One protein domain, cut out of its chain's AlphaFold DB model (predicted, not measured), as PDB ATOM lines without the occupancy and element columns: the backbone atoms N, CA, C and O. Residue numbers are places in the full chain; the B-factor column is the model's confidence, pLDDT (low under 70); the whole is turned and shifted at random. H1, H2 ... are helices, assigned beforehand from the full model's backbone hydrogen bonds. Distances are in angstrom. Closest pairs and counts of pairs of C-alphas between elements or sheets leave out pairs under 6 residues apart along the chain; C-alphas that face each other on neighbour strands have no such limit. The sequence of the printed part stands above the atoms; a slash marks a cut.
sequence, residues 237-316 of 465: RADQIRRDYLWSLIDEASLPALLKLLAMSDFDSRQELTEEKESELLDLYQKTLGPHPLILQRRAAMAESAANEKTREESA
ATOM      1  N   ARG A 237     -14.008 -42.368  34.269       91.25
ATOM      2  CA  ARG A 237     -14.876 -41.554  33.403       91.25
ATOM      3  C   ARG A 237     -15.436 -40.311  34.083       91.25
ATOM      4  O   ARG A 237     -15.661 -39.316  33.407       91.25
ATOM      5  N   ALA A 238     -15.628 -40.332  35.402       90.75
ATOM      6  CA  ALA A 238     -16.020 -39.134  36.142       90.75
ATOM      7  C   ALA A 238     -14.972 -38.022  35.994       90.75
ATOM      8  O   ALA A 238     -15.316 -36.856  35.813       90.75
ATOM      9  N   ASP A 239     -13.695 -38.402  36.025       90.00
ATOM     10  CA  ASP A 239     -12.586 -37.481  35.814       90.00
ATOM     11  C   ASP A 239     -12.534 -36.974  34.371       90.00
ATOM     12  O   ASP A 239     -12.339 -35.788  34.139       90.00
ATOM     13  N   GLN A 240     -12.820 -37.846  33.399       90.19
ATOM     14  CA  GLN A 240     -12.961 -37.439  32.002       90.19
ATOM     15  C   GLN A 240     -14.089 -36.414  31.802       90.19
ATOM     16  O   GLN A 240     -13.852 -35.382  31.188       90.19
ATOM     17  N   ILE A 241     -15.277 -36.648  32.368       94.00
ATOM     18  CA  ILE A 241     -16.413 -35.715  32.274       94.00
ATOM     19  C   ILE A 241     -16.056 -34.352  32.880       94.00
ATOM     20  O   ILE A 241     -16.350 -33.321  32.278       94.00
ATOM     21  N   ARG A 242     -15.398 -34.339  34.050       93.38
ATOM     22  CA  ARG A 242     -14.896 -33.105  34.672       93.38
ATOM     23  C   ARG A 242     -13.938 -32.374  33.732       93.38
ATOM     24  O   ARG A 242     -14.141 -31.193  33.466       93.38
ATOM     25  N   ARG A 243     -12.913 -33.065  33.222       92.81
ATOM     26  CA  ARG A 243     -11.913 -32.467  32.327       92.81
ATOM     27  C   ARG A 243     -12.540 -31.891  31.067       92.81
ATOM     28  O   ARG A 243     -12.277 -30.738  30.749       92.81
ATOM     29  N   ASP A 244     -13.370 -32.670  30.377       94.62
ATOM     30  CA  ASP A 244     -14.011 -32.258  29.126       94.62
ATOM     31  C   ASP A 244     -14.888 -31.017  29.356       94.62
ATOM     32  O   ASP A 244     -14.877 -30.076  28.559       94.62
ATOM     33  N   TYR A 245     -15.588 -30.965  30.494       96.75
ATOM     34  CA  TYR A 245     -16.363 -29.798  30.892       96.75
ATOM     35  C   TYR A 245     -15.488 -28.561  31.138       96.75
ATOM     36  O   TYR A 245     -15.755 -27.500  30.572       96.75
ATOM     37  N   LEU A 246     -14.428 -28.677  31.940       95.88
ATOM     38  CA  LEU A 246     -13.528 -27.556  32.232       95.88
ATOM     39  C   LEU A 246     -12.832 -27.037  30.963       95.88
ATOM     40  O   LEU A 246     -12.735 -25.825  30.769       95.88
ATOM     41  N   TRP A 247     -12.424 -27.931  30.057       95.50
ATOM     42  CA  TRP A 247     -11.890 -27.551  28.748       95.50
ATOM     43  C   TRP A 247     -12.925 -26.834  27.882       95.50
ATOM     44  O   TRP A 247     -12.587 -25.834  27.256       95.50
ATOM     45  N   SER A 248     -14.199 -27.240  27.924       97.12
ATOM     46  CA  SER A 248     -15.263 -26.515  27.215       97.12
ATOM     47  C   SER A 248     -15.421 -25.064  27.699       97.12
ATOM     48  O   SER A 248     -15.673 -24.177  26.886       97.12
ATOM     49  N   LEU A 249     -15.196 -24.789  28.993       97.12
ATOM     50  CA  LEU A 249     -15.189 -23.420  29.523       97.12
ATOM     51  C   LEU A 249     -13.982 -22.619  29.013       97.12
ATOM     52  O   LEU A 249     -14.101 -21.435  28.697       97.12
ATOM     53  N   ILE A 250     -12.813 -23.256  28.939       95.62
ATOM     54  CA  ILE A 250     -11.569 -22.630  28.471       95.62
ATOM     55  C   ILE A 250     -11.645 -22.302  26.972       95.62
ATOM     56  O   ILE A 250     -11.300 -21.184  26.566       95.62
ATOM     57  N   ASP A 251     -12.150 -23.232  26.165       95.88
ATOM     58  CA  ASP A 251     -12.201 -23.120  24.707       95.88
ATOM     59  C   ASP A 251     -13.325 -22.196  24.210       95.88
ATOM     60  O   ASP A 251     -13.219 -21.623  23.124       95.88
ATOM     61  N   GLU A 252     -14.375 -21.974  25.006       96.75
ATOM     62  CA  GLU A 252     -15.487 -21.093  24.635       96.75
ATOM     63  C   GLU A 252     -15.040 -19.624  24.566       96.75
ATOM     64  O   GLU A 252     -14.853 -18.944  25.579       96.75
ATOM     65  N   ALA A 253     -14.857 -19.105  23.350       94.50
ATOM     66  CA  ALA A 253     -14.293 -17.779  23.093       94.50
ATOM     67  C   ALA A 253     -15.072 -16.630  23.756       94.50
ATOM     68  O   ALA A 253     -14.467 -15.617  24.103       94.50
ATOM     69  N   SER A 254     -16.385 -16.785  23.942       95.75
ATOM     70  CA  SER A 254     -17.245 -15.747  24.520       95.75
ATOM     71  C   SER A 254     -17.140 -15.606  26.045       95.75
ATOM     72  O   SER A 254     -17.575 -14.589  26.588       95.75
ATOM     73  N   LEU A 255     -16.560 -16.586  26.749       96.94
ATOM     74  CA  LEU A 255     -16.482 -16.557  28.210       96.94
ATOM     75  C   LEU A 255     -15.376 -15.615  28.736       96.94
ATOM     76  O   LEU A 255     -14.300 -15.526  28.135       96.94
ATOM     77  N   PRO A 256     -15.588 -14.941  29.889       97.12
ATOM     78  CA  PRO A 256     -14.600 -14.034  30.477       97.12
ATOM     79  C   PRO A 256     -13.282 -14.725  30.848       97.12
ATOM     80  O   PRO A 256     -13.280 -15.830  31.388       97.12
ATOM     81  N   ALA A 257     -12.156 -14.029  30.662       97.44
ATOM     82  CA  ALA A 257     -10.825 -14.557  30.987       97.44
ATOM     83  C   ALA A 257     -10.684 -14.990  32.459       97.44
ATOM     84  O   ALA A 257     -10.026 -15.988  32.734       97.44
ATOM     85  N   LEU A 258     -11.333 -14.288  33.400       96.62
ATOM     86  CA  LEU A 258     -11.298 -14.655  34.820       96.62
ATOM     87  C   LEU A 258     -11.988 -16.002  35.082       96.62
ATOM     88  O   LEU A 258     -11.432 -16.831  35.795       96.62
ATOM     89  N   LEU A 259     -13.144 -16.264  34.458       97.50
ATOM     90  CA  LEU A 259     -13.829 -17.558  34.576       97.50
ATOM     91  C   LEU A 259     -12.936 -18.695  34.073       97.50
ATOM     92  O   LEU A 259     -12.824 -19.726  34.727       97.50
ATOM     93  N   LYS A 260     -12.265 -18.490  32.937       97.00
ATOM     94  CA  LYS A 260     -11.357 -19.487  32.361       97.00
ATOM     95  C   LYS A 260     -10.121 -19.726  33.229       97.00
ATOM     96  O   LYS A 260      -9.710 -20.867  33.403       97.00
ATOM     97  N   LEU A 261      -9.554 -18.663  33.798       95.62
ATOM     98  CA  LEU A 261      -8.431 -18.747  34.733       95.62
ATOM     99  C   LEU A 261      -8.809 -19.503  36.015       95.62
ATOM    100  O   LEU A 261      -8.021 -20.307  36.509       95.62
ATOM    101  N   LEU A 262     -10.014 -19.267  36.539       95.50
ATOM    102  CA  LEU A 262     -10.547 -19.985  37.696       95.50
ATOM    103  C   LEU A 262     -10.872 -21.445  37.358       95.50
ATOM    104  O   LEU A 262     -10.587 -22.319  38.163       95.50
ATOM    105  N   ALA A 263     -11.378 -21.752  36.159       95.12
ATOM    106  CA  ALA A 263     -11.618 -23.136  35.736       95.12
ATOM    107  C   ALA A 263     -10.337 -23.990  35.782       95.12
ATOM    108  O   ALA A 263     -10.384 -25.161  36.150       95.12
ATOM    109  N   MET A 264      -9.174 -23.387  35.506       91.75
ATOM    110  CA  MET A 264      -7.888 -24.080  35.616       91.75
ATOM    111  C   MET A 264      -7.564 -24.523  37.053       91.75
ATOM    112  O   MET A 264      -6.714 -25.395  37.230       91.75
ATOM    113  N   SER A 265      -8.142 -23.912  38.104       86.06
ATOM    114  CA  SER A 265      -7.830 -24.272  39.503       86.06
ATOM    115  C   SER A 265      -8.355 -25.640  39.917       86.06
ATOM    116  O   SER A 265      -7.887 -26.171  40.916       86.06
ATOM    117  N   ASP A 266      -9.299 -26.202  39.163       86.31
ATOM    118  CA  ASP A 266      -9.833 -27.549  39.389       86.31
ATOM    119  C   ASP A 266      -9.119 -28.611  38.528       86.31
ATOM    120  O   ASP A 266      -9.579 -29.749  38.457       86.31
ATOM    121  N   PHE A 267      -8.012 -28.257  37.854       83.88
ATOM    122  CA  PHE A 267      -7.192 -29.206  37.097       83.88
ATOM    123  C   PHE A 267      -6.197 -29.977  37.966       83.88
ATOM    124  O   PHE A 267      -5.516 -29.405  38.821       83.88
ATOM    125  N   ASP A 268      -6.009 -31.261  37.649       70.38
ATOM    126  CA  ASP A 268      -4.833 -32.015  38.091       70.38
ATOM    127  C   ASP A 268      -3.626 -31.606  37.227       70.38
ATOM    128  O   ASP A 268      -3.374 -32.141  36.141       70.38
ATOM    129  N   SER A 269      -2.914 -30.582  37.713       61.25
ATOM    130  CA  SER A 269      -1.893 -29.800  36.994       61.25
ATOM    131  C   SER A 269      -0.897 -30.589  36.135       61.25
ATOM    132  O   SER A 269      -0.469 -30.070  35.114       61.25
ATOM    133  N   ARG A 270      -0.523 -31.827  36.488       55.81
ATOM    134  CA  ARG A 270       0.516 -32.573  35.746       55.81
ATOM    135  C   ARG A 270      -0.013 -33.488  34.646       55.81
ATOM    136  O   ARG A 270       0.775 -33.947  33.824       55.81
ATOM    137  N   GLN A 271      -1.305 -33.807  34.651       63.81
ATOM    138  CA  GLN A 271      -1.901 -34.726  33.671       63.81
ATOM    139  C   GLN A 271      -2.776 -34.001  32.651       63.81
ATOM    140  O   GLN A 271      -2.970 -34.498  31.544       63.81
ATOM    141  N   GLU A 272      -3.300 -32.833  33.022       76.69
ATOM    142  CA  GLU A 272      -4.376 -32.176  32.277       76.69
ATOM    143  C   GLU A 272      -3.898 -30.971  31.479       76.69
ATOM    144  O   GLU A 272      -4.509 -30.643  30.466       76.69
ATOM    145  N   LEU A 273      -2.801 -30.340  31.899       83.75
ATOM    146  CA  LEU A 273      -2.301 -29.103  31.321       83.75
ATOM    147  C   LEU A 273      -0.774 -29.158  31.213       83.75
ATOM    148  O   LEU A 273      -0.086 -29.292  32.217       83.75
ATOM    149  N   THR A 274      -0.227 -29.083  29.996       87.81
ATOM    150  CA  THR A 274       1.235 -29.025  29.831       87.81
ATOM    151  C   THR A 274       1.762 -27.650  30.229       87.81
ATOM    152  O   THR A 274       1.032 -26.661  30.138       87.81
ATOM    153  N   GLU A 275       3.038 -27.563  30.615       87.75
ATOM    154  CA  GLU A 275       3.665 -26.287  30.985       87.75
ATOM    155  C   GLU A 275       3.588 -25.262  29.843       87.75
ATOM    156  O   GLU A 275       3.305 -24.084  30.072       87.75
ATOM    157  N   GLU A 276       3.766 -25.705  28.595       90.94
ATOM    158  CA  GLU A 276       3.655 -24.839  27.422       90.94
ATOM    159  C   GLU A 276       2.230 -24.322  27.250       90.94
ATOM    160  O   GLU A 276       2.029 -23.131  26.999       90.94
ATOM    161  N   LYS A 277       1.235 -25.207  27.403       91.88
ATOM    162  CA  LYS A 277      -0.166 -24.824  27.251       91.88
ATOM    163  C   LYS A 277      -0.611 -23.898  28.375       91.88
ATOM    164  O   LYS A 277      -1.309 -22.922  28.107       91.88
ATOM    165  N   GLU A 278      -0.190 -24.165  29.608       93.31
ATOM    166  CA  GLU A 278      -0.443 -23.276  30.737       93.31
ATOM    167  C   GLU A 278       0.158 -21.895  30.484       93.31
ATOM    168  O   GLU A 278      -0.554 -20.899  30.586       93.31
ATOM    169  N   SER A 279       1.428 -21.823  30.071       94.69
ATOM    170  CA  SER A 279       2.076 -20.545  29.767       94.69
ATOM    171  C   SER A 279       1.336 -19.771  28.673       94.69
ATOM    172  O   SER A 279       1.120 -18.569  28.827       94.69
ATOM    173  N   GLU A 280       0.907 -20.442  27.599       95.88
ATOM    174  CA  GLU A 280       0.133 -19.826  26.514       95.88
ATOM    175  C   GLU A 280      -1.197 -19.240  27.023       95.88
ATOM    176  O   GLU A 280      -1.539 -18.097  26.705       95.88
ATOM    177  N   LEU A 281      -1.944 -20.001  27.830       96.00
ATOM    178  CA  LEU A 281      -3.214 -19.549  28.404       96.00
ATOM    179  C   LEU A 281      -3.011 -18.376  29.369       96.00
ATOM    180  O   LEU A 281      -3.762 -17.402  29.316       96.00
ATOM    181  N   LEU A 282      -1.980 -18.425  30.216       96.12
ATOM    182  CA  LEU A 282      -1.656 -17.332  31.133       96.12
ATOM    183  C   LEU A 282      -1.274 -16.057  30.374       96.12
ATOM    184  O   LEU A 282      -1.745 -14.979  30.734       96.12
ATOM    185  N   ASP A 283      -0.494 -16.162  29.295       97.44
ATOM    186  CA  ASP A 283      -0.172 -15.028  28.419       97.44
ATOM    187  C   ASP A 283      -1.425 -14.456  27.745       97.44
ATOM    188  O   ASP A 283      -1.573 -13.237  27.627       97.44
ATOM    189  N   LEU A 284      -2.346 -15.322  27.311       96.81
ATOM    190  CA  LEU A 284      -3.622 -14.915  26.729       96.81
ATOM    191  C   LEU A 284      -4.489 -14.163  27.746       96.81
ATOM    192  O   LEU A 284      -4.967 -13.070  27.445       96.81
ATOM    193  N   TYR A 285      -4.678 -14.709  28.947       97.00
ATOM    194  CA  TYR A 285      -5.533 -14.099  29.969       97.00
ATOM    195  C   TYR A 285      -4.930 -12.821  30.545       97.00
ATOM    196  O   TYR A 285      -5.664 -11.871  30.819       97.00
ATOM    197  N   GLN A 286      -3.601 -12.742  30.641       97.50
ATOM    198  CA  GLN A 286      -2.895 -11.542  31.088       97.50
ATOM    199  C   GLN A 286      -3.148 -10.331  30.176       97.50
ATOM    200  O   GLN A 286      -3.165  -9.204  30.666       97.50
ATOM    201  N   LYS A 287      -3.407 -10.531  28.874       97.50
ATOM    202  CA  LYS A 287      -3.752  -9.431  27.947       97.50
ATOM    203  C   LYS A 287      -5.051  -8.721  28.327       97.50
ATOM    204  O   LYS A 287      -5.171  -7.526  28.080       97.50
ATOM    205  N   THR A 288      -6.002  -9.446  28.915       96.88
ATOM    206  CA  THR A 288      -7.318  -8.909  29.300       96.88
ATOM    207  C   THR A 288      -7.366  -8.526  30.776       96.88
ATOM    208  O   THR A 288      -7.943  -7.501  31.121       96.88
ATOM    209  N   LEU A 289      -6.765  -9.336  31.650       96.31
ATOM    210  CA  LEU A 289      -6.832  -9.161  33.105       96.31
ATOM    211  C   LEU A 289      -5.708  -8.279  33.670       96.31
ATOM    212  O   LEU A 289      -5.781  -7.863  34.824       96.31
ATOM    213  N   GLY A 290      -4.653  -8.008  32.896       95.56
ATOM    214  CA  GLY A 290      -3.456  -7.342  33.401       95.56
ATOM    215  C   GLY A 290      -2.683  -8.213  34.409       95.56
ATOM    216  O   GLY A 290      -2.743  -9.445  34.328       95.56
ATOM    217  N   PRO A 291      -1.923  -7.611  35.347       91.38
ATOM    218  CA  PRO A 291      -1.148  -8.336  36.358       91.38
ATOM    219  C   PRO A 291      -2.057  -8.920  37.456       91.38
ATOM    220  O   PRO A 291      -2.061  -8.464  38.598       91.38
ATOM    221  N   HIS A 292      -2.852  -9.927  37.100       93.44
ATOM    222  CA  HIS A 292      -3.816 -10.548  38.004       93.44
ATOM    223  C   HIS A 292      -3.119 -11.444  39.050       93.44
ATOM    224  O   HIS A 292      -2.271 -12.256  38.664       93.44
ATOM    225  N   PRO A 293      -3.498 -11.398  40.345       91.75
ATOM    226  CA  PRO A 293      -2.833 -12.180  41.394       91.75
ATOM    227  C   PRO A 293      -2.799 -13.696  41.116       91.75
ATOM    228  O   PRO A 293      -1.736 -14.308  41.180       91.75
ATOM    229  N   LEU A 294      -3.913 -14.283  40.656       91.75
ATOM    230  CA  LEU A 294      -3.973 -15.706  40.274       91.75
ATOM    231  C   LEU A 294      -3.017 -16.084  39.122       91.75
ATOM    232  O   LEU A 294      -2.530 -17.210  39.078       91.75
ATOM    233  N   ILE A 295      -2.715 -15.161  38.196       93.56
ATOM    234  CA  ILE A 295      -1.723 -15.408  37.132       93.56
ATOM    235  C   ILE A 295      -0.321 -15.457  37.741       93.56
ATOM    236  O   ILE A 295       0.454 -16.359  37.434       93.56
ATOM    237  N   LEU A 296       0.001 -14.505  38.622       91.38
ATOM    238  CA  LEU A 296       1.292 -14.462  39.311       91.38
ATOM    239  C   LEU A 296       1.506 -15.716  40.167       91.38
ATOM    240  O   LEU A 296       2.575 -16.319  40.100       91.38
ATOM    241  N   GLN A 297       0.476 -16.135  40.906       88.75
ATOM    242  CA  GLN A 297       0.484 -17.355  41.711       88.75
ATOM    243  C   GLN A 297       0.780 -18.592  40.851       88.75
ATOM    244  O   GLN A 297       1.670 -19.372  41.185       88.75
ATOM    245  N   ARG A 298       0.089 -18.757  39.716       90.31
ATOM    246  CA  ARG A 298       0.322 -19.893  38.812       90.31
ATOM    247  C   ARG A 298       1.720 -19.898  38.221       90.31
ATOM    248  O   ARG A 298       2.384 -20.927  38.250       90.31
ATOM    249  N   ARG A 299       2.215 -18.750  37.751       91.38
ATOM    250  CA  ARG A 299       3.591 -18.653  37.239       91.38
ATOM    251  C   ARG A 299       4.628 -18.984  38.311       91.38
ATOM    252  O   ARG A 299       5.623 -19.631  37.998       91.38
ATOM    253  N   ALA A 300       4.394 -18.571  39.558       89.19
ATOM    254  CA  ALA A 300       5.252 -18.940  40.679       89.19
ATOM    255  C   ALA A 300       5.234 -20.458  40.920       89.19
ATOM    256  O   ALA A 300       6.301 -21.059  40.986       89.19
ATOM    257  N   ALA A 301       4.052 -21.085  40.942       87.44
ATOM    258  CA  ALA A 301       3.916 -22.536  41.084       87.44
ATOM    259  C   ALA A 301       4.586 -23.311  39.931       87.44
ATOM    260  O   ALA A 301       5.246 -24.320  40.167       87.44
ATOM    261  N   MET A 302       4.488 -22.821  38.688       87.69
ATOM    262  CA  MET A 302       5.200 -23.396  37.539       87.69
ATOM    263  C   MET A 302       6.723 -23.293  37.706       87.69
ATOM    264  O   MET A 302       7.438 -24.276  37.516       87.69
ATOM    265  N   ALA A 303       7.234 -22.120  38.097       89.50
ATOM    266  CA  ALA A 303       8.663 -21.919  38.330       89.50
ATOM    267  C   ALA A 303       9.189 -22.807  39.469       89.50
ATOM    268  O   ALA A 303      10.281 -23.370  39.375       89.50
ATOM    269  N   GLU A 304       8.398 -22.967  40.527       87.38
ATOM    270  CA  GLU A 304       8.710 -23.853  41.640       87.38
ATOM    271  C   GLU A 304       8.694 -25.328  41.216       87.38
ATOM    272  O   GLU A 304       9.613 -26.074  41.548       87.38
ATOM    273  N   SER A 305       7.708 -25.749  40.418       85.75
ATOM    274  CA  SER A 305       7.653 -27.099  39.843       85.75
ATOM    275  C   SER A 305       8.912 -27.415  39.030       85.75
ATOM    276  O   SER A 305       9.536 -28.457  39.251       85.75
ATOM    277  N   ALA A 306       9.346 -26.489  38.169       86.75
ATOM    278  CA  ALA A 306      10.571 -26.626  37.386       86.75
ATOM    279  C   ALA A 306      11.830 -26.705  38.274       86.75
ATOM    280  O   ALA A 306      12.716 -27.533  38.045       86.75
ATOM    281  N   ALA A 307      11.908 -25.890  39.333       89.31
ATOM    282  CA  ALA A 307      13.001 -25.953  40.305       89.31
ATOM    283  C   ALA A 307      13.017 -27.285  41.081       89.31
ATOM    284  O   ALA A 307      14.083 -27.871  41.311       89.31
ATOM    285  N   ASN A 308      11.840 -27.792  41.445       88.56
ATOM    286  CA  ASN A 308      11.671 -29.073  42.117       88.56
ATOM    287  C   ASN A 308      12.065 -30.247  41.207       88.56
ATOM    288  O   ASN A 308      12.682 -31.196  41.688       88.56
ATOM    289  N   GLU A 309      11.761 -30.187  39.907       87.75
ATOM    290  CA  GLU A 309      12.194 -31.204  38.937       87.75
ATOM    291  C   GLU A 309      13.713 -31.239  38.806       87.75
ATOM    292  O   GLU A 309      14.323 -32.284  39.036       87.75
ATOM    293  N   LYS A 310      14.342 -30.080  38.594       90.50
ATOM    294  CA  LYS A 310      15.806 -29.971  38.588       90.50
ATOM    295  C   LYS A 310      16.421 -30.548  39.867       90.50
ATOM    296  O   LYS A 310      17.422 -31.260  39.836       90.50
ATOM    297  N   THR A 311      15.806 -30.279  41.014       92.69
ATOM    298  CA  THR A 311      16.291 -30.800  42.294       92.69
ATOM    299  C   THR A 311      16.168 -32.322  42.394       92.69
ATOM    300  O   THR A 311      17.061 -32.972  42.952       92.69
ATOM    301  N   ARG A 312      15.104 -32.917  41.837       89.75
ATOM    302  CA  ARG A 312      14.951 -34.377  41.738       89.75
ATOM    303  C   ARG A 312      16.015 -34.995  40.837       89.75
ATOM    304  O   ARG A 312      16.567 -36.026  41.214       89.75
ATOM    305  N   GLU A 313      16.354 -34.358  39.718       90.62
ATOM    306  CA  GLU A 313      17.448 -34.794  38.840       90.62
ATOM    307  C   GLU A 313      18.803 -34.765  39.564       90.62
ATOM    308  O   GLU A 313      19.546 -35.746  39.548       90.62
ATOM    309  N   GLU A 314      19.099 -33.682  40.287       92.25
ATOM    310  CA  GLU A 314      20.328 -33.539  41.085       92.25
ATOM    311  C   GLU A 314      20.420 -34.519  42.262       92.25
ATOM    312  O   GLU A 314      21.493 -34.710  42.833       92.25
ATOM    313  N   SER A 315      19.299 -35.120  42.650       92.62
ATOM    314  CA  SER A 315      19.218 -36.121  43.711       92.62
ATOM    315  C   SER A 315      18.771 -37.488  43.174       92.62
ATOM    316  O   SER A 315      18.246 -38.315  43.920       92.62
ATOM    317  N   ALA A 316      18.963 -37.749  41.879       94.12
ATOM    318  CA  ALA A 316      18.627 -39.022  41.254       94.12
ATOM    319  C   ALA A 316      19.528 -40.176  41.737       94.12
ATOM    320  O   ALA A 316      20.539 -39.986  42.414       94.12
TER     321      ALA A 316
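AT A GLANCE: This is residues 237 to 316 of the 465 residues of the protein "AhpC/TSA family protein" of Lysobacter pythonis (UniProt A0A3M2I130). Two helical hairpins, H1 with H2 and H4 with H5, pack together through H2 and H4, while the small H3 sits on the path from one hairpin to the other. Residues 307 to 316, of which 307 to 314 belong to the long H5, stick out as an arm. The 80 printed residues hold five named helices, H1 to H5, and no named strand: the class is all helix. The whole is flat, spanning 45 by 36 by 16 A, and only just compact, close to loose, with a radius of gyration of the C-alphas of 14.0 A.

HOW THE PARTS SIT: Start with H1, residues 237 to 251, which touches H2, residues 257 to 266, with residues 246 to 250 alone. Look at the C-alphas of Ile 250 and Lys 260, their closest, 5.0 A apart; this hairpin has a shallow tilt of 18 degrees, opposite ways. H3, residues 269 to 272, touches no helix. H4, residues 275 to 289, touches H2, closest at C-alphas 257 and 285, 5.4 A; the tilt of 36 degrees is only just steep. H5, residues 293 to 314, touches H4 with residues 295 to 302 alone, closest at C-alphas 282 and 295, 6.3 A; this hairpin has a shallow tilt of 19 degrees. H1 and H5 are apart. Every O i to N i+4 pair is within hydrogen-bond range in H1 and H5, against 4 of 6 in H2 and 10 of 11 in H4; H3 is too short for such a pair.

IN THESE COORDINATES: Find C-alpha 237 at (-14.876, -41.554, 33.403); from there H1 runs 20.6 A. H2 covers 15.5 A and H4 20.2 A. H5 runs 31.5 A to C-alpha 314 at (20.328, -33.539, 41.085).

THE WHOLE: The C-alphas of Ser 254 and Ser 315, the two farthest apart, are 46.0 A apart. The printed part has no cut, and its four links between helices are tight. Residues 269 to 271 have pLDDT under 70.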